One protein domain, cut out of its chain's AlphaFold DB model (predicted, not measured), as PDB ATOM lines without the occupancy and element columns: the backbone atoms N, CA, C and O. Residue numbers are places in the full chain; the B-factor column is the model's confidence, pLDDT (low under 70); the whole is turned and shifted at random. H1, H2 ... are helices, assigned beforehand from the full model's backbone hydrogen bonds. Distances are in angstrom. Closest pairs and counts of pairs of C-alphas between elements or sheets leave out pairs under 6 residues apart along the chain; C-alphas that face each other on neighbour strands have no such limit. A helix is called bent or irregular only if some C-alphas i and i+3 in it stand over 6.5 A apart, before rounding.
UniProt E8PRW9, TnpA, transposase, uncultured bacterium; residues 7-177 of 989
ATOM      1  N   GLN A   7      41.078   3.280 -29.407       77.12
ATOM      2  CA  GLN A   7      39.640   3.297 -29.157       77.12
ATOM      3  C   GLN A   7      39.318   3.802 -27.745       77.12
ATOM      4  O   GLN A   7      38.505   4.704 -27.574       77.12
ATOM      5  N   SER A   8      40.003   3.292 -26.721       78.31
ATOM      6  CA  SER A   8      39.872   3.740 -25.332       78.31
ATOM      7  C   SER A   8      40.285   5.199 -25.176       78.31
ATOM      8  O   SER A   8      39.679   5.934 -24.399       78.31
ATOM      9  N   ARG A   9      41.320   5.639 -25.904       82.50
ATOM     10  CA  ARG A   9      41.740   7.043 -25.921       82.50
ATOM     11  C   ARG A   9      40.649   7.922 -26.539       82.50
ATOM     12  O   ARG A   9      40.340   8.954 -25.952       82.50
ATOM     13  N   ALA A  10      40.053   7.511 -27.658       84.00
ATOM     14  CA  ALA A  10      38.950   8.234 -28.288       84.00
ATOM     15  C   ALA A  10      37.730   8.312 -27.357       84.00
ATOM     16  O   ALA A  10      37.255   9.401 -27.064       84.00
ATOM     17  N   VAL A  11      37.300   7.184 -26.784       84.12
ATOM     18  CA  VAL A  11      36.149   7.125 -25.867       84.12
ATOM     19  C   VAL A  11      36.336   8.020 -24.637       84.12
ATOM     20  O   VAL A  11      35.384   8.665 -24.200       84.12
ATOM     21  N   LEU A  12      37.545   8.068 -24.065       84.62
ATOM     22  CA  LEU A  12      37.807   8.817 -22.831       84.62
ATOM     23  C   LEU A  12      38.062  10.315 -23.042       84.62
ATOM     24  O   LEU A  12      37.839  11.087 -22.111       84.62
ATOM     25  N   PHE A  13      38.586  10.732 -24.200       86.94
ATOM     26  CA  PHE A  13      39.070  12.108 -24.388       86.94
ATOM     27  C   PHE A  13      38.440  12.864 -25.558       86.94
ATOM     28  O   PHE A  13      38.614  14.090 -25.629       86.94
ATOM     29  N   GLU A  14      37.733  12.170 -26.450       88.25
ATOM     30  CA  GLU A  14      37.145  12.746 -27.653       88.25
ATOM     31  C   GLU A  14      35.603  12.648 -27.651       88.25
ATOM     32  O   GLU A  14      35.013  11.754 -27.027       88.25
ATOM     33  N   PRO A  15      34.923  13.619 -28.288       89.00
ATOM     34  CA  PRO A  15      33.473  13.603 -28.452       89.00
ATOM     35  C   PRO A  15      33.005  12.447 -29.362       89.00
ATOM     36  O   PRO A  15      33.746  12.028 -30.249       89.00
ATOM     37  N   PRO A  16      31.773  11.934 -29.173       88.62
ATOM     38  CA  PRO A  16      31.222  10.858 -29.996       88.62
ATOM     39  C   PRO A  16      30.940  11.314 -31.437       88.62
ATOM     40  O   PRO A  16      30.456  12.423 -31.667       88.62
ATOM     41  N   GLU A  17      31.202  10.434 -32.406       88.94
ATOM     42  CA  GLU A  17      30.901  10.682 -33.826       88.94
ATOM     43  C   GLU A  17      29.476  10.267 -34.221       88.94
ATOM     44  O   GLU A  17      28.911  10.835 -35.155       88.94
ATOM     45  N   ALA A  18      28.881   9.304 -33.510       89.62
ATOM     46  CA  ALA A  18      27.523   8.829 -33.758       89.62
ATOM     47  C   ALA A  18      26.477   9.692 -33.031       89.62
ATOM     48  O   ALA A  18      26.673  10.102 -31.885       89.62
ATOM     49  N   TYR A  19      25.340   9.941 -33.691       88.75
ATOM     50  CA  TYR A  19      24.250  10.755 -33.137       88.75
ATOM     51  C   TYR A  19      23.653  10.137 -31.865       88.75
ATOM     52  O   TYR A  19      23.460  10.844 -30.881       88.75
ATOM     53  N   GLU A  20      23.422   8.823 -31.853       88.25
ATOM     54  CA  GLU A  20      22.843   8.104 -30.706       88.25
ATOM     55  C   GLU A  20      23.730   8.215 -29.451       88.25
ATOM     56  O   GLU A  20      23.246   8.536 -28.363       88.25
ATOM     57  N   ASP A  21      25.049   8.061 -29.609       85.38
ATOM     58  CA  ASP A  21      26.019   8.223 -28.518       85.38
ATOM     59  C   ASP A  21      26.085   9.673 -28.013       85.38
ATOM     60  O   ASP A  21      26.195   9.923 -26.809       85.38
ATOM     61  N   ALA A  22      26.019  10.645 -28.931       89.25
ATOM     62  CA  ALA A  22      25.956  12.061 -28.586       89.25
ATOM     63  C   ALA A  22      24.675  12.385 -27.803       89.25
ATOM     64  O   ALA A  22      24.742  13.087 -26.794       89.25
ATOM     65  N   GLN A  23      23.533  11.824 -28.208       89.44
ATOM     66  CA  GLN A  23      22.240  12.030 -27.557       89.44
ATOM     67  C   GLN A  23      22.245  11.543 -26.104       89.44
ATOM     68  O   GLN A  23      21.732  12.234 -25.225       89.44
ATOM     69  N   ALA A  24      22.876  10.400 -25.832       86.88
ATOM     70  CA  ALA A  24      22.988   9.863 -24.479       86.88
ATOM     71  C   ALA A  24      23.921  10.688 -23.568       86.88
ATOM     72  O   ALA A  24      23.702  10.751 -22.358       86.88
ATOM     73  N   ARG A  25      24.971  11.307 -24.126       87.06
ATOM     74  CA  ARG A  25      26.043  11.974 -23.360       87.06
ATOM     75  C   ARG A  25      25.881  13.493 -23.218       87.06
ATOM     76  O   ARG A  25      26.358  14.056 -22.238       87.06
ATOM     77  N   TYR A  26      25.225  14.158 -24.172       90.56
ATOM     78  CA  TYR A  26      25.192  15.626 -24.300       90.56
ATOM     79  C   TYR A  26      23.800  16.220 -24.016       90.56
ATOM     80  O   TYR A  26      23.402  17.222 -24.614       90.56
ATOM     81  N   ALA A  27      23.050  15.616 -23.093       88.88
ATOM     82  CA  ALA A  27      21.768  16.146 -22.642       88.88
ATOM     83  C   ALA A  27      21.953  17.389 -21.745       88.88
ATOM     84  O   ALA A  27      22.697  17.365 -20.760       88.88
ATOM     85  N   LEU A  28      21.256  18.473 -22.080       90.38
ATOM     86  CA  LEU A  28      21.208  19.720 -21.325       90.38
ATOM     87  C   LEU A  28      20.041  19.692 -20.337       90.38
ATOM     88  O   LEU A  28      18.918  19.313 -20.665       90.38
ATOM     89  N   THR A  29      20.298  20.144 -19.116       90.88
ATOM     90  CA  THR A  29      19.260  20.348 -18.102       90.88
ATOM     91  C   THR A  29      18.484  21.635 -18.377       90.88
ATOM     92  O   THR A  29      18.930  22.516 -19.115       90.88
ATOM     93  N   SER A  30      17.318  21.788 -17.745       89.88
ATOM     94  CA  SER A  30      16.523  23.017 -17.858       89.88
ATOM     95  C   SER A  30      17.303  24.263 -17.419       89.88
ATOM     96  O   SER A  30      17.165  25.312 -18.043       89.88
ATOM     97  N   GLU A  31      18.158  24.137 -16.399       89.69
ATOM     98  CA  GLU A  31      19.044  25.211 -15.933       89.69
ATOM     99  C   GLU A  31      20.085  25.588 -16.994       89.69
ATOM    100  O   GLU A  31      20.294  26.772 -17.251       89.69
ATOM    101  N   ASP A  32      20.665  24.604 -17.690       90.50
ATOM    102  CA  ASP A  32      21.628  24.863 -18.768       90.50
ATOM    103  C   ASP A  32      20.985  25.619 -19.924       90.50
ATOM    104  O   ASP A  32      21.578  26.541 -20.472       90.50
ATOM    105  N   ILE A  33      19.756  25.248 -20.297       90.94
ATOM    106  CA  ILE A  33      19.033  25.910 -21.385       90.94
ATOM    107  C   ILE A  33      18.733  27.367 -21.017       90.94
ATOM    108  O   ILE A  33      18.814  28.242 -21.882       90.94
ATOM    109  N   VAL A  34      18.385  27.645 -19.756       91.56
ATOM    110  CA  VAL A  34      18.199  29.020 -19.270       91.56
ATOM    111  C   VAL A  34      19.518  29.782 -19.342       91.56
ATOM    112  O   VAL A  34      19.546  30.858 -19.935       91.56
ATOM    113  N   PHE A  35      20.602  29.190 -18.843       91.25
ATOM    114  CA  PHE A  35      21.924  29.809 -18.831       91.25
ATOM    115  C   PHE A  35      22.435  30.117 -20.246       91.25
ATOM    116  O   PHE A  35      22.865  31.225 -20.540       91.25
ATOM    117  N   VAL A  36      22.264  29.180 -21.179       92.56
ATOM    118  CA  VAL A  36      22.597  29.349 -22.601       92.56
ATOM    119  C   VAL A  36      21.784  30.475 -23.259       92.56
ATOM    120  O   VAL A  36      22.263  31.132 -24.184       92.56
ATOM    121  N   LYS A  37      20.530  30.700 -22.841       90.25
ATOM    122  CA  LYS A  37      19.643  31.704 -23.459       90.25
ATOM    123  C   LYS A  37      20.030  33.148 -23.129       90.25
ATOM    124  O   LYS A  37      19.596  34.044 -23.868       90.25
ATOM    125  N   GLU A  38      20.851  33.374 -22.103       89.62
ATOM    126  CA  GLU A  38      21.365  34.695 -21.714       89.62
ATOM    127  C   GLU A  38      22.279  35.301 -22.796       89.62
ATOM    128  O   GLU A  38      22.327  36.522 -22.982       89.62
ATOM    129  N   HIS A  39      22.925  34.458 -23.606       90.69
ATOM    130  CA  HIS A  39      23.821  34.890 -24.675       90.69
ATOM    131  C   HIS A  39      23.048  35.395 -25.897       90.69
ATOM    132  O   HIS A  39      22.020  34.851 -26.315       90.69
ATOM    133  N   ARG A  40      23.555  36.460 -26.529       87.44
ATOM    134  CA  ARG A  40      22.968  37.031 -27.753       87.44
ATOM    135  C   ARG A  40      23.468  36.292 -28.994       87.44
ATOM    136  O   ARG A  40      24.669  36.071 -29.122       87.44
ATOM    137  N   ARG A  41      22.562  36.095 -29.965       89.88
ATOM    138  CA  ARG A  41      22.762  35.428 -31.274       89.88
ATOM    139  C   ARG A  41      22.834  33.899 -31.183       89.88
ATOM    140  O   ARG A  41      23.435  33.347 -30.270       89.88
ATOM    141  N   SER A  42      22.231  33.223 -32.160       91.12
ATOM    142  CA  SER A  42      22.089  31.760 -32.205       91.12
ATOM    143  C   SER A  42      23.427  31.012 -32.164       91.12
ATOM    144  O   SER A  42      23.563  30.073 -31.387       91.12
ATOM    145  N   HIS A  43      24.440  31.469 -32.906       91.12
ATOM    146  CA  HIS A  43      25.775  30.849 -32.922       91.12
ATOM    147  C   HIS A  43      26.506  30.919 -31.577       91.12
ATOM    148  O   HIS A  43      27.206  29.979 -31.212       91.12
ATOM    149  N   ASN A  44      26.319  31.993 -30.804       91.88
ATOM    150  CA  ASN A  44      26.916  32.104 -29.472       91.88
ATOM    151  C   ASN A  44      26.214  31.200 -28.464       91.88
ATOM    152  O   ASN A  44      26.898  30.563 -27.672       91.88
ATOM    153  N   ARG A  45      24.879  31.102 -28.528       93.62
ATOM    154  CA  ARG A  45      24.096  30.175 -27.695       93.62
ATOM    155  C   ARG A  45      24.507  28.728 -27.951       93.62
ATOM    156  O   ARG A  45      24.862  28.015 -27.020       93.62
ATOM    157  N   LEU A  46      24.542  28.324 -29.222       94.12
ATOM    158  CA  LEU A  46      24.949  26.975 -29.614       94.12
ATOM    159  C   LEU A  46      26.399  26.682 -29.203       94.12
ATOM    160  O   LEU A  46      26.685  25.652 -28.599       94.12
ATOM    161  N   GLY A  47      27.318  27.612 -29.459       92.44
ATOM    162  CA  GLY A  47      28.719  27.440 -29.098       92.44
ATOM    163  C   GLY A  47      29.008  27.461 -27.594       92.44
ATOM    164  O   GLY A  47      29.931  26.777 -27.143       92.44
ATOM    165  N   PHE A  48      28.239  28.219 -26.807       94.44
ATOM    166  CA  PHE A  48      28.290  28.186 -25.344       94.44
ATOM    167  C   PHE A  48      27.778  26.842 -24.817       94.44
ATOM    168  O   PHE A  48      28.461  26.189 -24.030       94.44
ATOM    169  N   ALA A  49      26.630  26.380 -25.319       94.50
ATOM    170  CA  ALA A  49      26.038  25.102 -24.939       94.50
ATOM    171  C   ALA A  49      26.950  23.909 -25.246       94.50
ATOM    172  O   ALA A  49      27.104  23.022 -24.411       94.50
ATOM    173  N   ILE A  50      27.614  23.910 -26.406       94.19
ATOM    174  CA  ILE A  50      28.587  22.871 -26.762       94.19
ATOM    175  C   ILE A  50      29.774  22.880 -25.792       94.19
ATOM    176  O   ILE A  50      30.184  21.819 -25.329       94.19
ATOM    177  N   GLN A  51      30.314  24.054 -25.437       93.19
ATOM    178  CA  GLN A  51      31.378  24.123 -24.427       93.19
ATOM    179  C   GLN A  51      30.914  23.583 -23.071       93.19
ATOM    180  O   GLN A  51      31.646  22.828 -22.437       93.19
ATOM    181  N   LEU A  52      29.708  23.951 -22.637       93.00
ATOM    182  CA  LEU A  52      29.131  23.502 -21.374       93.00
ATOM    183  C   LEU A  52      28.948  21.978 -21.348       93.00
ATOM    184  O   LEU A  52      29.336  21.320 -20.381       93.00
ATOM    185  N   ALA A  53      28.428  21.408 -22.435       92.44
ATOM    186  CA  ALA A  53      28.230  19.973 -22.567       92.44
ATOM    187  C   ALA A  53      29.567  19.205 -22.607       92.44
ATOM    188  O   ALA A  53      29.717  18.208 -21.901       92.44
ATOM    189  N   LEU A  54      30.581  19.717 -23.321       91.88
ATOM    190  CA  LEU A  54      31.942  19.155 -23.311       91.88
ATOM    191  C   LEU A  54      32.565  19.156 -21.908       91.88
ATOM    192  O   LEU A  54      33.233  18.196 -21.526       91.88
ATOM    193  N   VAL A  55      32.339  20.210 -21.120       90.81
ATOM    194  CA  VAL A  55      32.839  20.278 -19.742       90.81
ATOM    195  C   VAL A  55      32.141  19.258 -18.841       90.81
ATOM    196  O   VAL A  55      32.800  18.651 -18.002       90.81
ATOM    197  N   ARG A  56      30.843  19.000 -19.015       87.19
ATOM    198  CA  ARG A  56      30.132  17.991 -18.210       87.19
ATOM    199  C   ARG A  56      30.514  16.557 -18.571       87.19
ATOM    200  O   ARG A  56      30.759  15.736 -17.684       87.19
ATOM    201  N   ASP A  57      30.611  16.269 -19.863       87.50
ATOM    202  CA  ASP A  57      30.948  14.937 -20.363       87.50
ATOM    203  C   ASP A  57      32.449  14.637 -20.198       87.50
ATOM    204  O   ASP A  57      32.830  13.723 -19.461       87.50
ATOM    205  N   LEU A  58      33.321  15.452 -20.799       87.25
ATOM    206  CA  LEU A  58      34.769  15.212 -20.870       87.25
ATOM    207  C   LEU A  58      35.581  15.962 -19.803       87.25
ATOM    208  O   LEU A  58      36.784  15.729 -19.678       87.25
ATOM    209  N   GLY A  59      34.978  16.894 -19.058       87.81
ATOM    210  CA  GLY A  59      35.693  17.706 -18.066       87.81
ATOM    211  C   GLY A  59      36.627  18.763 -18.663       87.81
ATOM    212  O   GLY A  59      37.407  19.368 -17.925       87.81
ATOM    213  N   ARG A  60      36.586  18.988 -19.985       89.44
ATOM    214  CA  ARG A  60      37.466  19.925 -20.705       89.44
ATOM    215  C   ARG A  60      36.685  20.937 -21.535       89.44
ATOM    216  O   ARG A  60      35.584  20.672 -21.999       89.44
ATOM    217  N   LEU A  61      37.315  22.080 -21.781       90.06
ATOM    218  CA  LEU A  61      36.788  23.134 -22.649       90.06
ATOM    219  C   LEU A  61      37.080  22.831 -24.131       90.06
ATOM    220  O   LEU A  61      37.999  22.068 -24.450       90.06
ATOM    221  N   LEU A  62      36.336  23.480 -25.032       90.12
ATOM    222  CA  LEU A  62      36.584  23.441 -26.480       90.12
ATOM    223  C   LEU A  62      37.959  24.050 -26.804       90.12
ATOM    224  O   LEU A  62      38.245  25.195 -26.425       90.12
ATOM    225  N   ARG A  63      38.827  23.301 -27.491       87.88
ATOM    226  CA  ARG A  63      40.191  23.720 -27.855       87.88
ATOM    227  C   ARG A  63      40.159  24.756 -28.990       87.88
ATOM    228  O   ARG A  63      39.141  24.994 -29.632       87.88
ATOM    229  N   ILE A  64      41.284  25.437 -29.210       86.00
ATOM    230  CA  ILE A  64      41.405  26.417 -30.303       86.00
ATOM    231  C   ILE A  64      41.429  25.658 -31.632       86.00
ATOM    232  O   ILE A  64      42.267  24.776 -31.799       86.00
ATOM    233  N   GLY A  65      40.532  26.012 -32.556       82.75
ATOM    234  CA  GLY A  65      40.432  25.372 -33.874       82.75
ATOM    235  C   GLY A  65      39.860  23.951 -33.856       82.75
ATOM    236  O   GLY A  65      39.901  23.279 -34.879       82.75
ATOM    237  N   GLU A  66      39.346  23.479 -32.716       87.31
ATOM    238  CA  GLU A  66      38.652  22.193 -32.635       87.31
ATOM    239  C   GLU A  66      37.257  22.314 -33.242       87.31
ATOM    240  O   GLU A  66      36.481  23.190 -32.854       87.31
ATOM    241  N   VAL A  67      36.949  21.412 -34.173       88.38
ATOM    242  CA  VAL A  67      35.624  21.274 -34.777       88.38
ATOM    243  C   VAL A  67      34.960  20.043 -34.156       88.38
ATOM    244  O   VAL A  67      35.441  18.931 -34.383       88.38
ATOM    245  N   PRO A  68      33.902  20.206 -33.341       91.00
ATOM    246  CA  PRO A  68      33.156  19.081 -32.792       91.00
ATOM    247  C   PRO A  68      32.496  18.250 -33.905       91.00
ATOM    248  O   PRO A  68      32.091  18.822 -34.921       91.00
ATOM    249  N   PRO A  69      32.323  16.929 -33.718       93.12
ATOM    250  CA  PRO A  69      31.589  16.090 -34.657       93.12
ATOM    251  C   PRO A  69      30.173  16.610 -34.913       93.12
ATOM    252  O   PRO A  69      29.498  17.085 -33.993       93.12
ATOM    253  N   GLN A  70      29.687  16.444 -36.147       93.00
ATOM    254  CA  GLN A  70      28.355  16.907 -36.554       93.00
ATOM    255  C   GLN A  70      27.239  16.328 -35.673       93.00
ATOM    256  O   GLN A  70      26.254  17.013 -35.400       93.00
ATOM    257  N   ALA A  71      27.410  15.095 -35.187       92.62
ATOM    258  CA  ALA A  71      26.509  14.456 -34.234       92.62
ATOM    259  C   ALA A  71      26.316  15.289 -32.957       92.62
ATOM    260  O   ALA A  71      25.182  15.581 -32.585       92.62
ATOM    261  N   VAL A  72      27.408  15.736 -32.327       93.50
ATOM    262  CA  VAL A  72      27.359  16.557 -31.104       93.50
ATOM    263  C   VAL A  72      26.713  17.909 -31.377       93.50
ATOM    264  O   VAL A  72      25.860  18.347 -30.606       93.50
ATOM    265  N   VAL A  73      27.084  18.562 -32.482       94.75
ATOM    266  CA  VAL A  73      26.506  19.862 -32.857       94.75
ATOM    267  C   VAL A  73      24.996  19.738 -33.055       94.75
ATOM    268  O   VAL A  73      24.254  20.560 -32.525       94.75
ATOM    269  N   SER A  74      24.545  18.694 -33.756       94.00
ATOM    270  CA  SER A  74      23.126  18.462 -34.058       94.00
ATOM    271  C   SER A  74      22.320  18.167 -32.791       94.00
ATOM    272  O   SER A  74      21.335  18.845 -32.530       94.00
ATOM    273  N   VAL A  75      22.790  17.255 -31.933       94.88
ATOM    274  CA  VAL A  75      22.114  16.909 -30.668       94.88
ATOM    275  C   VAL A  75      21.936  18.122 -29.750       94.88
ATOM    276  O   VAL A  75      20.891  18.281 -29.119       94.88
ATOM    277  N   VAL A  76      22.952  18.980 -29.637       95.19
ATOM    278  CA  VAL A  76      22.876  20.177 -28.783       95.19
ATOM    279  C   VAL A  76      21.994  21.256 -29.425       95.19
ATOM    280  O   VAL A  76      21.233  21.926 -28.727       95.19
ATOM    281  N   ALA A  77      22.058  21.409 -30.749       94.88
ATOM    282  CA  ALA A  77      21.202  22.306 -31.524       94.88
ATOM    283  C   ALA A  77      19.712  21.951 -31.403       94.88
ATOM    284  O   ALA A  77      18.900  22.838 -31.119       94.88
ATOM    285  N   ASP A  78      19.373  20.665 -31.528       94.56
ATOM    286  CA  ASP A  78      18.004  20.148 -31.438       94.56
ATOM    287  C   ASP A  78      17.366  20.490 -30.083       94.56
ATOM    288  O   ASP A  78      16.226  20.951 -30.016       94.56
ATOM    289  N   GLN A  79      18.130  20.366 -28.994       94.06
ATOM    290  CA  GLN A  79      17.675  20.703 -27.637       94.06
ATOM    291  C   GLN A  79      17.416  22.205 -27.430       94.06
ATOM    292  O   GLN A  79      16.636  22.591 -26.558       94.06
ATOM    293  N   LEU A  80      18.065  23.065 -28.218       92.94
ATOM    294  CA  LEU A  80      17.923  24.521 -28.144       92.94
ATOM    295  C   LEU A  80      16.946  25.086 -29.185       92.94
ATOM    296  O   LEU A  80      16.613  26.273 -29.109       92.94
ATOM    297  N   GLY A  81      16.506  24.271 -30.149       93.00
ATOM    298  CA  GLY A  81      15.722  24.715 -31.304       93.00
ATOM    299  C   GLY A  81      16.502  25.665 -32.220       93.00
ATOM    300  O   GLY A  81      15.947  26.652 -32.703       93.00
ATOM    301  N   ILE A  82      17.805  25.425 -32.398       95.00
ATOM    302  CA  ILE A  82      18.706  26.254 -33.209       95.00
ATOM    303  C   ILE A  82      19.163  25.447 -34.428       95.00
ATOM    304  O   ILE A  82      19.441  24.268 -34.301       95.00
ATOM    305  N   ASP A  83      19.283  26.076 -35.599       94.25
ATOM    306  CA  ASP A  83      19.869  25.430 -36.783       94.25
ATOM    307  C   ASP A  83      21.362  25.104 -36.543       94.25
ATOM    308  O   ASP A  83      22.134  26.034 -36.285       94.25
ATOM    309  N   PRO A  84      21.809  23.834 -36.630       93.56
ATOM    310  CA  PRO A  84      23.203  23.451 -36.392       93.56
ATOM    311  C   PRO A  84      24.203  24.121 -37.347       93.56
ATOM    312  O   PRO A  84      25.360  24.313 -36.963       93.56
ATOM    313  N   ALA A  85      23.781  24.543 -38.548       92.62
ATOM    314  CA  ALA A  85      24.653  25.216 -39.514       92.62
ATOM    315  C   ALA A  85      25.228  26.538 -38.978       92.62
ATOM    316  O   ALA A  85      26.312  26.966 -39.372       92.62
ATOM    317  N   VAL A  86      24.552  27.181 -38.016       93.06
ATOM    318  CA  VAL A  86      25.026  28.455 -37.457       93.06
ATOM    319  C   VAL A  86      26.296  28.307 -36.615       93.06
ATOM    320  O   VAL A  86      26.922  29.321 -36.298       93.06
ATOM    321  N   PHE A  87      26.703  27.083 -36.252       91.19
ATOM    322  CA  PHE A  87      27.943  26.849 -35.509       91.19
ATOM    323  C   PHE A  87      29.192  27.317 -36.276       91.19
ATOM    324  O   PHE A  87      30.147  27.751 -35.638       91.19
ATOM    325  N   GLU A  88      29.178  27.351 -37.617       90.25
ATOM    326  CA  GLU A  88      30.282  27.903 -38.430       90.25
ATOM    327  C   GLU A  88      30.614  29.369 -38.098       90.25
ATOM    328  O   GLU A  88      31.749  29.818 -38.273       90.25
ATOM    329  N   PHE A  89      29.643  30.132 -37.588       89.62
ATOM    330  CA  PHE A  89      29.843  31.530 -37.194       89.62
ATOM    331  C   PHE A  89      30.330  31.684 -35.747       89.62
ATOM    332  O   PHE A  89      30.620  32.800 -35.305       89.62
ATOM    333  N   TYR A  90      30.414  30.593 -34.984       88.50
ATOM    334  CA  TYR A  90      30.859  30.629 -33.600       88.50
ATOM    335  C   TYR A  90      32.375  30.826 -33.498       88.50
ATOM    336  O   TYR A  90      33.156  30.256 -34.252       88.50
ATOM    337  N   ALA A  91      32.803  31.630 -32.520       82.56
ATOM    338  CA  ALA A  91      34.212  31.831 -32.180       82.56
ATOM    339  C   ALA A  91      35.128  32.333 -33.322       82.56
ATOM    340  O   ALA A  91      36.347  32.211 -33.201       82.56
ATOM    341  N   GLN A  92      34.588  33.004 -34.354       82.19
ATOM    342  CA  GLN A  92      35.398  33.726 -35.360       82.19
ATOM    343  C   GLN A  92      36.412  34.680 -34.706       82.19
ATOM    344  O   GLN A  92      37.538  34.840 -35.174       82.19
ATOM    345  N   ARG A  93      36.022  35.276 -33.572       82.25
ATOM    346  CA  ARG A  93      36.912  35.989 -32.661       82.25
ATOM    347  C   ARG A  93      37.264  35.094 -31.469       82.25
ATOM    348  O   ARG A  93      36.380  34.746 -30.679       82.25
ATOM    349  N   ASN A  94      38.555  34.800 -31.298       79.12
ATOM    350  CA  ASN A  94      39.082  33.949 -30.221       79.12
ATOM    351  C   ASN A  94      38.721  34.436 -28.803       79.12
ATOM    352  O   ASN A  94      38.645  33.614 -27.884       79.12
ATOM    353  N   GLU A  95      38.495  35.742 -28.607       85.94
ATOM    354  CA  GLU A  95      38.021  36.308 -27.334       85.94
ATOM    355  C   GLU A  95      36.672  35.718 -26.903       85.94
ATOM    356  O   GLU A  95      36.554  35.309 -25.752       85.94
ATOM    357  N   THR A  96      35.719  35.544 -27.825       87.25
ATOM    358  CA  THR A  96      34.371  35.012 -27.531       87.25
ATOM    359  C   THR A  96      34.443  33.628 -26.885       87.25
ATOM    360  O   THR A  96      33.854  33.378 -25.838       87.25
ATOM    361  N   ARG A  97      35.256  32.725 -27.459       90.31
ATOM    362  CA  ARG A  97      35.479  31.376 -26.913       90.31
ATOM    363  C   ARG A  97      36.068  31.436 -25.503       90.31
ATOM    364  O   ARG A  97      35.698  30.623 -24.663       90.31
ATOM    365  N   ARG A  98      37.011  32.357 -25.256       88.88
ATOM    366  CA  ARG A  98      37.682  32.519 -23.954       88.88
ATOM    367  C   ARG A  98      36.757  33.121 -22.899       88.88
ATOM    368  O   ARG A  98      36.862  32.730 -21.744       88.88
ATOM    369  N   GLU A  99      35.898  34.061 -23.277       90.94
ATOM    370  CA  GLU A  99      34.895  34.661 -22.393       90.94
ATOM    371  C   GLU A  99      33.877  33.611 -21.954       90.94
ATOM    372  O   GLU A  99      33.754  33.372 -20.755       90.94
ATOM    373  N   HIS A 100      33.284  32.883 -22.905       93.06
ATOM    374  CA  HIS A 100      32.373  31.771 -22.612       93.06
ATOM    375  C   HIS A 100      33.042  30.698 -21.742       93.06
ATOM    376  O   HIS A 100      32.470  30.231 -20.763       93.06
ATOM    377  N   ALA A 101      34.295  30.347 -22.044       91.19
ATOM    378  CA  ALA A 101      35.054  29.395 -21.243       91.19
ATOM    379  C   ALA A 101      35.248  29.862 -19.790       91.19
ATOM    380  O   ALA A 101      35.116  29.061 -18.869       91.19
ATOM    381  N   ARG A 102      35.566  31.146 -19.565       92.00
ATOM    382  CA  ARG A 102      35.705  31.712 -18.210       92.00
ATOM    383  C   ARG A 102      34.380  31.711 -17.462       92.00
ATOM    384  O   ARG A 102      34.365  31.411 -16.274       92.00
ATOM    385  N   GLU A 103      33.300  32.035 -18.159       93.69
ATOM    386  CA  GLU A 103      31.950  32.053 -17.607       93.69
ATOM    387  C   GLU A 103      31.514  30.652 -17.164       93.69
ATOM    388  O   GLU A 103      31.128  30.477 -16.012       93.69
ATOM    389  N   ILE A 104      31.706  29.631 -18.007       92.81
ATOM    390  CA  ILE A 104      31.424  28.226 -17.664       92.81
ATOM    391  C   ILE A 104      32.277  27.764 -16.478       92.81
ATOM    392  O   ILE A 104      31.764  27.141 -15.550       92.81
ATOM    393  N   VAL A 105      33.576  28.079 -16.481       92.38
ATOM    394  CA  VAL A 105      34.486  27.724 -15.380       92.38
ATOM    395  C   VAL A 105      34.047  28.371 -14.067       92.38
ATOM    396  O   VAL A 105      34.085  27.712 -13.032       92.38
ATOM    397  N   SER A 106      33.598  29.626 -14.103       91.50
ATOM    398  CA  SER A 106      33.091  30.321 -12.919       91.50
ATOM    399  C   SER A 106      31.759  29.743 -12.441       91.50
ATOM    400  O   SER A 106      31.605  29.505 -11.248       91.50
ATOM    401  N   ALA A 107      30.816  29.494 -13.354       89.94
ATOM    402  CA  ALA A 107      29.482  28.987 -13.031       89.94
ATOM    403  C   ALA A 107      29.515  27.567 -12.447       89.94
ATOM    404  O   ALA A 107      28.741  27.244 -11.551       89.94
ATOM    405  N   LEU A 108      30.436  26.725 -12.925       88.94
ATOM    406  CA  LEU A 108      30.624  25.357 -12.435       88.94
ATOM    407  C   LEU A 108      31.652  25.252 -11.291       88.94
ATOM    408  O   LEU A 108      31.970  24.144 -10.857       88.94
ATOM    409  N   GLU A 109      32.176  26.385 -10.806       92.38
ATOM    410  CA  GLU A 109      33.204  26.474  -9.756       92.38
ATOM    411  C   GLU A 109      34.463  25.636 -10.049       92.38
ATOM    412  O   GLU A 109      35.092  25.071  -9.150       92.38
ATOM    413  N   LEU A 110      34.841  25.542 -11.324       92.12
ATOM    414  CA  LEU A 110      35.935  24.688 -11.766       92.12
ATOM    415  C   LEU A 110      37.300  25.328 -11.500       92.12
ATOM    416  O   LEU A 110      37.504  26.529 -11.686       92.12
ATOM    417  N   GLN A 111      38.273  24.506 -11.115       91.88
ATOM    418  CA  GLN A 111      39.649  24.931 -10.855       91.88
ATOM    419  C   GLN A 111      40.643  24.196 -11.773       91.88
ATOM    420  O   GLN A 111      40.427  23.038 -12.134       91.88
ATOM    421  N   PRO A 112      41.759  24.831 -12.179       89.56
ATOM    422  CA  PRO A 112      42.827  24.134 -12.888       89.56
ATOM    423  C   PRO A 112      43.581  23.193 -11.941       89.56
ATOM    424  O   PRO A 112      43.797  23.524 -10.774       89.56
ATOM    425  N   VAL A 113      44.054  22.058 -12.463       91.94
ATOM    426  CA  VAL A 113      44.870  21.103 -11.697       91.94
ATOM    427  C   VAL A 113      46.193  21.741 -11.268       91.94
ATOM    428  O   VAL A 113      46.931  22.287 -12.093       91.94
ATOM    429  N   ARG A 114      46.525  21.617  -9.981       93.06
ATOM    430  CA  ARG A 114      47.785  22.066  -9.374       93.06
ATOM    431  C   ARG A 114      48.626  20.869  -8.934       93.06
ATOM    432  O   ARG A 114      48.137  19.757  -8.749       93.06
ATOM    433  N   THR A 115      49.915  21.097  -8.691       90.06
ATOM    434  CA  THR A 115      50.837  20.051  -8.207       90.06
ATOM    435  C   THR A 115      50.414  19.463  -6.852       90.06
ATOM    436  O   THR A 115      50.697  18.297  -6.582       90.06
ATOM    437  N   SER A 116      49.713  20.236  -6.012       91.50
ATOM    438  CA  SER A 116      49.130  19.764  -4.745       91.50
ATOM    439  C   SER A 116      48.147  18.608  -4.934       91.50
ATOM    440  O   SER A 116      48.089  17.712  -4.092       91.50
ATOM    441  N   ASP A 117      47.442  18.581  -6.064       93.69
ATOM    442  CA  ASP A 117      46.331  17.657  -6.315       93.69
ATOM    443  C   ASP A 117      46.837  16.296  -6.817       93.69
ATOM    444  O   ASP A 117      46.155  15.272  -6.718       93.69
ATOM    445  N   TYR A 118      48.077  16.247  -7.322       94.62
ATOM    446  CA  TYR A 118      48.658  15.048  -7.929       94.62
ATOM    447  C   TYR A 118      48.645  13.854  -6.980       94.62
ATOM    448  O   TYR A 118      48.383  12.735  -7.414       94.62
ATOM    449  N   ARG A 119      48.910  14.067  -5.685       94.38
ATOM    450  CA  ARG A 119      48.941  12.981  -4.696       94.38
ATOM    451  C   ARG A 119      47.590  12.283  -4.595       94.38
ATOM    452  O   ARG A 119      47.539  11.055  -4.519       94.38
ATOM    453  N   GLU A 120      46.509  13.044  -4.600       93.56
ATOM    454  CA  GLU A 120      45.164  12.506  -4.441       93.56
ATOM    455  C   GLU A 120      44.673  11.851  -5.734       93.56
ATOM    456  O   GLU A 120      44.144  10.742  -5.679       93.56
ATOM    457  N   LEU A 121      44.974  12.440  -6.895       95.31
ATOM    458  CA  LEU A 121      44.687  11.838  -8.204       95.31
ATOM    459  C   LEU A 121      45.449  10.519  -8.415       95.31
ATOM    460  O   LEU A 121      44.880   9.525  -8.866       95.31
ATOM    461  N   ILE A 122      46.726  10.470  -8.022       95.88
ATOM    462  CA  ILE A 122      47.530   9.239  -8.023       95.88
ATOM    463  C   ILE A 122      46.934   8.203  -7.063       95.88
ATOM    464  O   ILE A 122      46.977   7.010  -7.358       95.88
ATOM    465  N   THR A 123      46.370   8.633  -5.931       95.25
ATOM    466  CA  THR A 123      45.730   7.735  -4.959       95.25
ATOM    467  C   THR A 123      44.426   7.152  -5.507       95.25
ATOM    468  O   THR A 123      44.207   5.950  -5.368       95.25
ATOM    469  N   ALA A 124      43.599   7.955  -6.182       94.25
ATOM    470  CA  ALA A 124      42.400   7.480  -6.874       94.25
ATOM    471  C   ALA A 124      42.756   6.445  -7.955       94.25
ATOM    472  O   ALA A 124      42.241   5.327  -7.940       94.25
ATOM    473  N   ALA A 125      43.747   6.758  -8.799       94.06
ATOM    474  CA  ALA A 125      44.291   5.813  -9.770       94.06
ATOM    475  C   ALA A 125      44.833   4.535  -9.113       94.06
ATOM    476  O   ALA A 125      44.660   3.447  -9.650       94.06
ATOM    477  N   ALA A 126      45.507   4.642  -7.962       93.56
ATOM    478  CA  ALA A 126      46.076   3.491  -7.267       93.56
ATOM    479  C   ALA A 126      45.005   2.564  -6.673       93.56
ATOM    480  O   ALA A 126      45.202   1.349  -6.691       93.56
ATOM    481  N   ARG A 127      43.883   3.108  -6.178       92.25
ATOM    482  CA  ARG A 127      42.743   2.311  -5.688       92.25
ATOM    483  C   ARG A 127      42.149   1.462  -6.804       92.25
ATOM    484  O   ARG A 127      42.057   0.250  -6.645       92.25
ATOM    485  N   GLU A 128      41.857   2.069  -7.950       90.62
ATOM    486  CA  GLU A 128      41.340   1.337  -9.112       90.62
ATOM    487  C   GLU A 128      42.377   0.336  -9.642       90.62
ATOM    488  O   GLU A 128      42.110  -0.851  -9.842       90.62
ATOM    489  N   ALA A 129      43.633   0.774  -9.751       87.88
ATOM    490  CA  ALA A 129      44.732  -0.087 -10.162       87.88
ATOM    491  C   ALA A 129      45.027  -1.215  -9.157       87.88
ATOM    492  O   ALA A 129      45.823  -2.100  -9.466       87.88
ATOM    493  N   ALA A 130      44.453  -1.229  -7.950       85.25
ATOM    494  CA  ALA A 130      44.565  -2.380  -7.062       85.25
ATOM    495  C   ALA A 130      43.808  -3.590  -7.633       85.25
ATOM    496  O   ALA A 130      44.266  -4.715  -7.450       85.25
ATOM    497  N   ALA A 131      42.717  -3.372  -8.374       79.12
ATOM    498  CA  ALA A 131      41.898  -4.434  -8.952       79.12
ATOM    499  C   ALA A 131      42.243  -4.763 -10.417       79.12
ATOM    500  O   ALA A 131      42.050  -5.905 -10.840       79.12
ATOM    501  N   THR A 132      42.807  -3.818 -11.180       78.38
ATOM    502  CA  THR A 132      43.075  -3.976 -12.623       78.38
ATOM    503  C   THR A 132      44.441  -3.429 -13.073       78.38
ATOM    504  O   THR A 132      45.052  -2.582 -12.425       78.38
ATOM    505  N   GLU A 133      44.952  -3.938 -14.201       75.44
ATOM    506  CA  GLU A 133      46.131  -3.397 -14.910       75.44
ATOM    507  C   GLU A 133      45.761  -2.611 -16.177       75.44
ATOM    508  O   GLU A 133      46.638  -1.966 -16.773       75.44
ATOM    509  N   GLN A 134      44.490  -2.678 -16.589       77.88
ATOM    510  CA  GLN A 134      43.982  -2.020 -17.787       77.88
ATOM    511  C   GLN A 134      44.034  -0.503 -17.617       77.88
ATOM    512  O   GLN A 134      43.679   0.027 -16.566       77.88
ATOM    513  N   GLY A 135      44.476   0.206 -18.654       81.88
ATOM    514  CA  GLY A 135      44.619   1.656 -18.575       81.88
ATOM    515  C   GLY A 135      43.291   2.398 -18.527       81.88
ATOM    516  O   GLY A 135      43.193   3.373 -17.790       81.88
ATOM    517  N   ALA A 136      42.275   1.935 -19.267       83.00
ATOM    518  CA  ALA A 136      41.011   2.657 -19.410       83.00
ATOM    519  C   ALA A 136      40.253   2.826 -18.079       83.00
ATOM    520  O   ALA A 136      39.934   3.969 -17.747       83.00
ATOM    521  N   PRO A 137      40.058   1.780 -17.245       85.31
ATOM    522  CA  PRO A 137      39.436   1.950 -15.930       85.31
ATOM    523  C   PRO A 137      40.241   2.875 -15.009       85.31
ATOM    524  O   PRO A 137      39.679   3.749 -14.358       85.31
ATOM    525  N   ILE A 138      41.575   2.751 -15.008       87.94
ATOM    526  CA  ILE A 138      42.456   3.575 -14.167       87.94
ATOM    527  C   ILE A 138      42.396   5.048 -14.598       87.94
ATOM    528  O   ILE A 138      42.343   5.935 -13.751       87.94
ATOM    529  N   ALA A 139      42.409   5.321 -15.905       91.69
ATOM    530  CA  ALA A 139      42.265   6.670 -16.444       91.69
ATOM    531  C   ALA A 139      40.886   7.251 -16.116       91.69
ATOM    532  O   ALA A 139      40.809   8.385 -15.651       91.69
ATOM    533  N   LYS A 140      39.819   6.456 -16.274       91.06
ATOM    534  CA  LYS A 140      38.459   6.848 -15.895       91.06
ATOM    535  C   LYS A 140      38.373   7.208 -14.411       91.06
ATOM    536  O   LYS A 140      37.850   8.263 -14.093       91.06
ATOM    537  N   ALA A 141      38.978   6.426 -13.517       92.69
ATOM    538  CA  ALA A 141      39.017   6.747 -12.087       92.69
ATOM    539  C   ALA A 141      39.716   8.087 -11.782       92.69
ATOM    540  O   ALA A 141      39.320   8.794 -10.857       92.69
ATOM    541  N   VAL A 142      40.735   8.474 -12.564       94.75
ATOM    542  CA  VAL A 142      41.345   9.812 -12.456       94.75
ATOM    543  C   VAL A 142      40.388  10.897 -12.949       94.75
ATOM    544  O   VAL A 142      40.304  11.941 -12.311       94.75
ATOM    545  N   ILE A 143      39.671  10.662 -14.054       92.12
ATOM    546  CA  ILE A 143      38.663  11.596 -14.585       92.12
ATOM    547  C   ILE A 143      37.538  11.806 -13.567       92.12
ATOM    548  O   ILE A 143      37.207  12.949 -13.269       92.12
ATOM    549  N   GLU A 144      36.998  10.737 -12.982       91.31
ATOM    550  CA  GLU A 144      35.948  10.842 -11.960       91.31
ATOM    551  C   GLU A 144      36.446  11.590 -10.717       91.31
ATOM    552  O   GLU A 144      35.787  12.513 -10.248       91.31
ATOM    553  N   ALA A 145      37.666  11.305 -10.246       93.25
ATOM    554  CA  ALA A 145      38.250  12.040  -9.123       93.25
ATOM    555  C   ALA A 145      38.455  13.537  -9.425       93.25
ATOM    556  O   ALA A 145      38.316  14.369  -8.529       93.25
ATOM    557  N   LEU A 146      38.788  13.900 -10.671       93.25
ATOM    558  CA  LEU A 146      38.851  15.301 -11.106       93.25
ATOM    559  C   LEU A 146      37.460  15.948 -11.055       93.25
ATOM    560  O   LEU A 146      37.325  17.035 -10.495       93.25
ATOM    561  N   LYS A 147      36.432  15.263 -11.570       88.75
ATOM    562  CA  LYS A 147      35.041  15.744 -11.574       88.75
ATOM    563  C   LYS A 147      34.491  15.949 -10.162       88.75
ATOM    564  O   LYS A 147      33.991  17.031  -9.868       88.75
ATOM    565  N   GLU A 148      34.662  14.974  -9.268       90.25
ATOM    566  CA  GLU A 148      34.240  15.060  -7.857       90.25
ATOM    567  C   GLU A 148      34.842  16.275  -7.135       90.25
ATOM    568  O   GLU A 148      34.225  16.862  -6.248       90.25
ATOM    569  N   ARG A 149      36.055  16.671  -7.530       90.81
ATOM    570  CA  ARG A 149      36.816  17.777  -6.933       90.81
ATOM    571  C   ARG A 149      36.649  19.101  -7.675       90.81
ATOM    572  O   ARG A 149      37.337  20.060  -7.333       90.81
ATOM    573  N   LYS A 150      35.773  19.148  -8.684       92.19
ATOM    574  CA  LYS A 150      35.566  20.307  -9.565       92.19
ATOM    575  C   LYS A 150      36.871  20.785 -10.227       92.19
ATOM    576  O   LYS A 150      37.124  21.980 -10.359       92.19
ATOM    577  N   LEU A 151      37.730  19.854 -10.638       93.62
ATOM    578  CA  LEU A 151      38.969  20.145 -11.358       93.62
ATOM    579  C   LEU A 151      38.777  19.952 -12.865       93.62
ATOM    580  O   LEU A 151      38.229  18.943 -13.306       93.62
ATOM    581  N   LEU A 152      39.286  20.892 -13.664       91.31
ATOM    582  CA  LEU A 152      39.325  20.753 -15.122       91.31
ATOM    583  C   LEU A 152      40.206  19.569 -15.521       91.31
ATOM    584  O   LEU A 152      41.342  19.438 -15.057       91.31
ATOM    585  N   VAL A 153      39.715  18.743 -16.442       91.12
ATOM    586  CA  VAL A 153      40.478  17.623 -16.989       91.12
ATOM    587  C   VAL A 153      41.654  18.173 -17.808       91.12
ATOM    588  O   VAL A 153      41.446  18.945 -18.751       91.12
ATOM    589  N   PRO A 154      42.907  17.830 -17.447       90.75
ATOM    590  CA  PRO A 154      44.085  18.333 -18.139       90.75
ATOM    591  C   PRO A 154      44.264  17.642 -19.496       90.75
ATOM    592  O   PRO A 154      43.530  16.723 -19.859       90.75
ATOM    593  N   MET A 155      45.296  18.045 -20.240       87.56
ATOM    594  CA  MET A 155      45.661  17.364 -21.486       87.56
ATOM    595  C   MET A 155      45.895  15.859 -21.247       87.56
ATOM    596  O   MET A 155      46.459  15.496 -20.199       87.56
ATOM    597  N   PRO A 156      45.513  14.982 -22.201       88.50
ATOM    598  CA  PRO A 156      45.591  13.530 -22.036       88.50
ATOM    599  C   PRO A 156      46.961  13.032 -21.560       88.50
ATOM    600  O   PRO A 156      47.042  12.092 -20.775       88.50
ATOM    601  N   GLU A 157      48.053  13.683 -21.969       89.19
ATOM    602  CA  GLU A 157      49.421  13.308 -21.600       89.19
ATOM    603  C   GLU A 157      49.671  13.403 -20.086       89.19
ATOM    604  O   GLU A 157      50.321  12.523 -19.510       89.19
ATOM    605  N   LEU A 158      49.155  14.446 -19.422       91.25
ATOM    606  CA  LEU A 158      49.291  14.602 -17.972       91.25
ATOM    607  C   LEU A 158      48.408  13.593 -17.234       91.25
ATOM    608  O   LEU A 158      48.872  12.964 -16.282       91.25
ATOM    609  N   LEU A 159      47.174  13.387 -17.697       92.69
ATOM    610  CA  LEU A 159      46.262  12.421 -17.085       92.69
ATOM    611  C   LEU A 159      46.825  10.999 -17.156       92.69
ATOM    612  O   LEU A 159      46.891  10.302 -16.143       92.69
ATOM    613  N   ILE A 160      47.324  10.598 -18.328       90.38
ATOM    614  CA  ILE A 160      47.990   9.308 -18.532       90.38
ATOM    615  C   ILE A 160      49.207   9.176 -17.608       90.38
ATOM    616  O   ILE A 160      49.430   8.112 -17.032       90.38
ATOM    617  N   ARG A 161      49.984  10.249 -17.405       91.62
ATOM    618  CA  ARG A 161      51.128  10.243 -16.480       91.62
ATOM    619  C   ARG A 161      50.694  10.014 -15.026       91.62
ATOM    620  O   ARG A 161      51.329   9.215 -14.337       91.62
ATOM    621  N   LEU A 162      49.624  10.667 -14.570       93.62
ATOM    622  CA  LEU A 162      49.064  10.474 -13.225       93.62
ATOM    623  C   LEU A 162      48.520   9.051 -13.042       93.62
ATOM    624  O   LEU A 162      48.835   8.390 -12.052       93.62
ATOM    625  N   ALA A 163      47.792   8.542 -14.035       91.69
ATOM    626  CA  ALA A 163      47.265   7.182 -14.042       91.69
ATOM    627  C   ALA A 163      48.390   6.123 -14.019       91.69
ATOM    628  O   ALA A 163      48.346   5.165 -13.242       91.69
ATOM    629  N   LEU A 164      49.464   6.324 -14.794       88.88
ATOM    630  CA  LEU A 164      50.667   5.483 -14.765       88.88
ATOM    631  C   LEU A 164      51.368   5.510 -13.403       88.88
ATOM    632  O   LEU A 164      51.794   4.458 -12.912       88.88
ATOM    633  N   ALA A 165      51.476   6.688 -12.784       92.06
ATOM    634  CA  ALA A 165      52.044   6.835 -11.449       92.06
ATOM    635  C   ALA A 165      51.195   6.109 -10.391       92.06
ATOM    636  O   ALA A 165      51.757   5.400  -9.554       92.06
ATOM    637  N   GLY A 166      49.862   6.196 -10.477       92.31
ATOM    638  CA  GLY A 166      48.930   5.437  -9.635       92.31
ATOM    639  C   GLY A 166      49.074   3.928  -9.809       92.31
ATOM    640  O   GLY A 166      49.233   3.198  -8.830       92.31
ATOM    641  N   ARG A 167      49.165   3.448 -11.054       89.69
ATOM    642  CA  ARG A 167      49.423   2.030 -11.350       89.69
ATOM    643  C   ARG A 167      50.748   1.543 -10.757       89.69
ATOM    644  O   ARG A 167      50.818   0.435 -10.221       89.69
ATOM    645  N   ALA A 168      51.801   2.357 -10.827       89.19
ATOM    646  CA  ALA A 168      53.092   2.051 -10.211       89.19
ATOM    647  C   ALA A 168      53.041   2.099  -8.670       89.19
ATOM    648  O   ALA A 168      53.731   1.317  -8.011       89.19
ATOM    649  N   ALA A 169      52.238   2.991  -8.085       92.00
ATOM    650  CA  ALA A 169      52.002   3.054  -6.643       92.00
ATOM    651  C   ALA A 169      51.266   1.803  -6.140       92.00
ATOM    652  O   ALA A 169      51.757   1.156  -5.217       92.00
ATOM    653  N   ALA A 170      50.187   1.393  -6.812       90.44
ATOM    654  CA  ALA A 170      49.435   0.179  -6.493       90.44
ATOM    655  C   ALA A 170      50.309  -1.087  -6.545       90.44
ATOM    656  O   ALA A 170      50.236  -1.928  -5.652       90.44
ATOM    657  N   ARG A 171      51.208  -1.202  -7.539       90.44
ATOM    658  CA  ARG A 171      52.194  -2.302  -7.606       90.44
ATOM    659  C   ARG A 171      53.105  -2.337  -6.381       90.44
ATOM    660  O   ARG A 171      53.269  -3.391  -5.776       90.44
ATOM    661  N   ARG A 172      53.690  -1.191  -6.016       92.12
ATOM    662  CA  ARG A 172      54.571  -1.087  -4.841       92.12
ATOM    663  C   ARG A 172      53.830  -1.411  -3.549       92.12
ATOM    664  O   ARG A 172      54.354  -2.157  -2.730       92.12
ATOM    665  N   GLN A 173      52.604  -0.911  -3.394       93.44
ATOM    666  CA  GLN A 173      51.764  -1.227  -2.241       93.44
ATOM    667  C   GLN A 173      51.477  -2.730  -2.156       93.44
ATOM    668  O   GLN A 173      51.691  -3.317  -1.102       93.44
ATOM    669  N   ALA A 174      51.104  -3.374  -3.265       92.38
ATOM    670  CA  ALA A 174      50.879  -4.816  -3.289       92.38
ATOM    671  C   ALA A 174      52.136  -5.618  -2.901       92.38
ATOM    672  O   ALA A 174      52.035  -6.591  -2.157       92.38
ATOM    673  N   TYR A 175      53.327  -5.202  -3.356       95.25
ATOM    674  CA  TYR A 175      54.576  -5.849  -2.943       95.25
ATOM    675  C   TYR A 175      54.803  -5.741  -1.435       95.25
ATOM    676  O   TYR A 175      55.100  -6.753  -0.809       95.25
ATOM    677  N   ARG A 176      54.620  -4.547  -0.855       95.00
ATOM    678  CA  ARG A 176      54.785  -4.313   0.588       95.00
ATOM    679  C   ARG A 176      53.788  -5.095   1.428       95.00
ATOM    680  O   ARG A 176      54.197  -5.724   2.390       95.00
ATOM    681  N   GLU A 177      52.511  -5.087   1.055       94.88
ATOM    682  CA  GLU A 177      51.458  -5.801   1.789       94.88
ATOM    683  C   GLU A 177      51.664  -7.321   1.770       94.88
ATOM    684  O   GLU A 177      51.396  -8.001   2.760       94.88
TER     685      GLU A 177
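This is residues 7 to 177 of the 989 residues of the protein "TnpA, transposase" of uncultured bacterium (UniProt E8PRW9). Two helical lobes stand end to end along the long axis: in one, H2, H3, H5, H6 and H7 surround H4; in the other, H8, H9 and H10 cross one another. H1 packs on H9, and the link of residues 108 to 114 runs from one lobe to the other. The printed part has 171 residues with ten named helices, H1 to H10 in order, and no named strand; the class is all helix, and the helix packing is mostly crossed, with few touching pairs at a shallow tilt. The whole is compact, with a radius of gyration of the C-alphas of 17.7 A, yet elongated, spanning 60 by 31 by 29 A.

The longest helix, H10, residues 156 to 177, touches H8, residues 115 to 131, at a steep tilt of 59 degrees; the closest C-alphas, of Ala 126 and Gly 166, are 4.2 A apart. H9, residues 135 to 148, touches H8 at a steep tilt of 47 degrees, opposite ways, closest at the C-alphas of Ala 125 and Ile 138, 5.3 A. H1, residues 7 to 13, touches H9 at a shallow tilt of 13 degrees, closest at the C-alphas of Ser 8 and Ala 136, 6.1 A. H4, residues 42 to 58, is near H9 and is the hub, touching four helices. H3, residues 30 to 37, forms a hairpin with H4, at a steep tilt of 42 degrees. H5, residues 70 to 80, touches H4, closest at the C-alphas of Leu 46 and Ala 77, 6.3 A. H6, residues 84 to 89, touches H4, about perpendicular at 78 degrees. H7, residues 94 to 107, touches H4, closest at the C-alphas of Phe 48 and His 100, 6.1 A. H2, residues 19 to 25, touches H5, closest at the C-alphas of Tyr 19 and Ala 71, 4.5 A. H4 and H10 are apart. Every O i to N i+4 pair is within hydrogen-bond range in H1 to H5, H7, H9 and H10; H8 has 10 of 13, and H6 has 0 of 2 but 3 of 3 O i to N i+3 pairs.

H10 is 31.2 A long and ends at C-alpha 177, (51.458, -5.801, 1.789). H8 is 26.1 A long and only just irregular: C-alphas 116 and 119 are 6.8 A apart. H4 is 23.7 A long, H7 20.3 A and H9 20.1 A. H1 begins at C-alpha 7, (39.640, 3.297, -29.157).

The C-alphas of Arg 41 and Arg 176, the two farthest apart, are 60.2 A apart. The printed part has no cut, and the link from H4 to H5, 11 residues, is long. The mean pLDDT of the printed part is 90.2, and no printed residue is under 70.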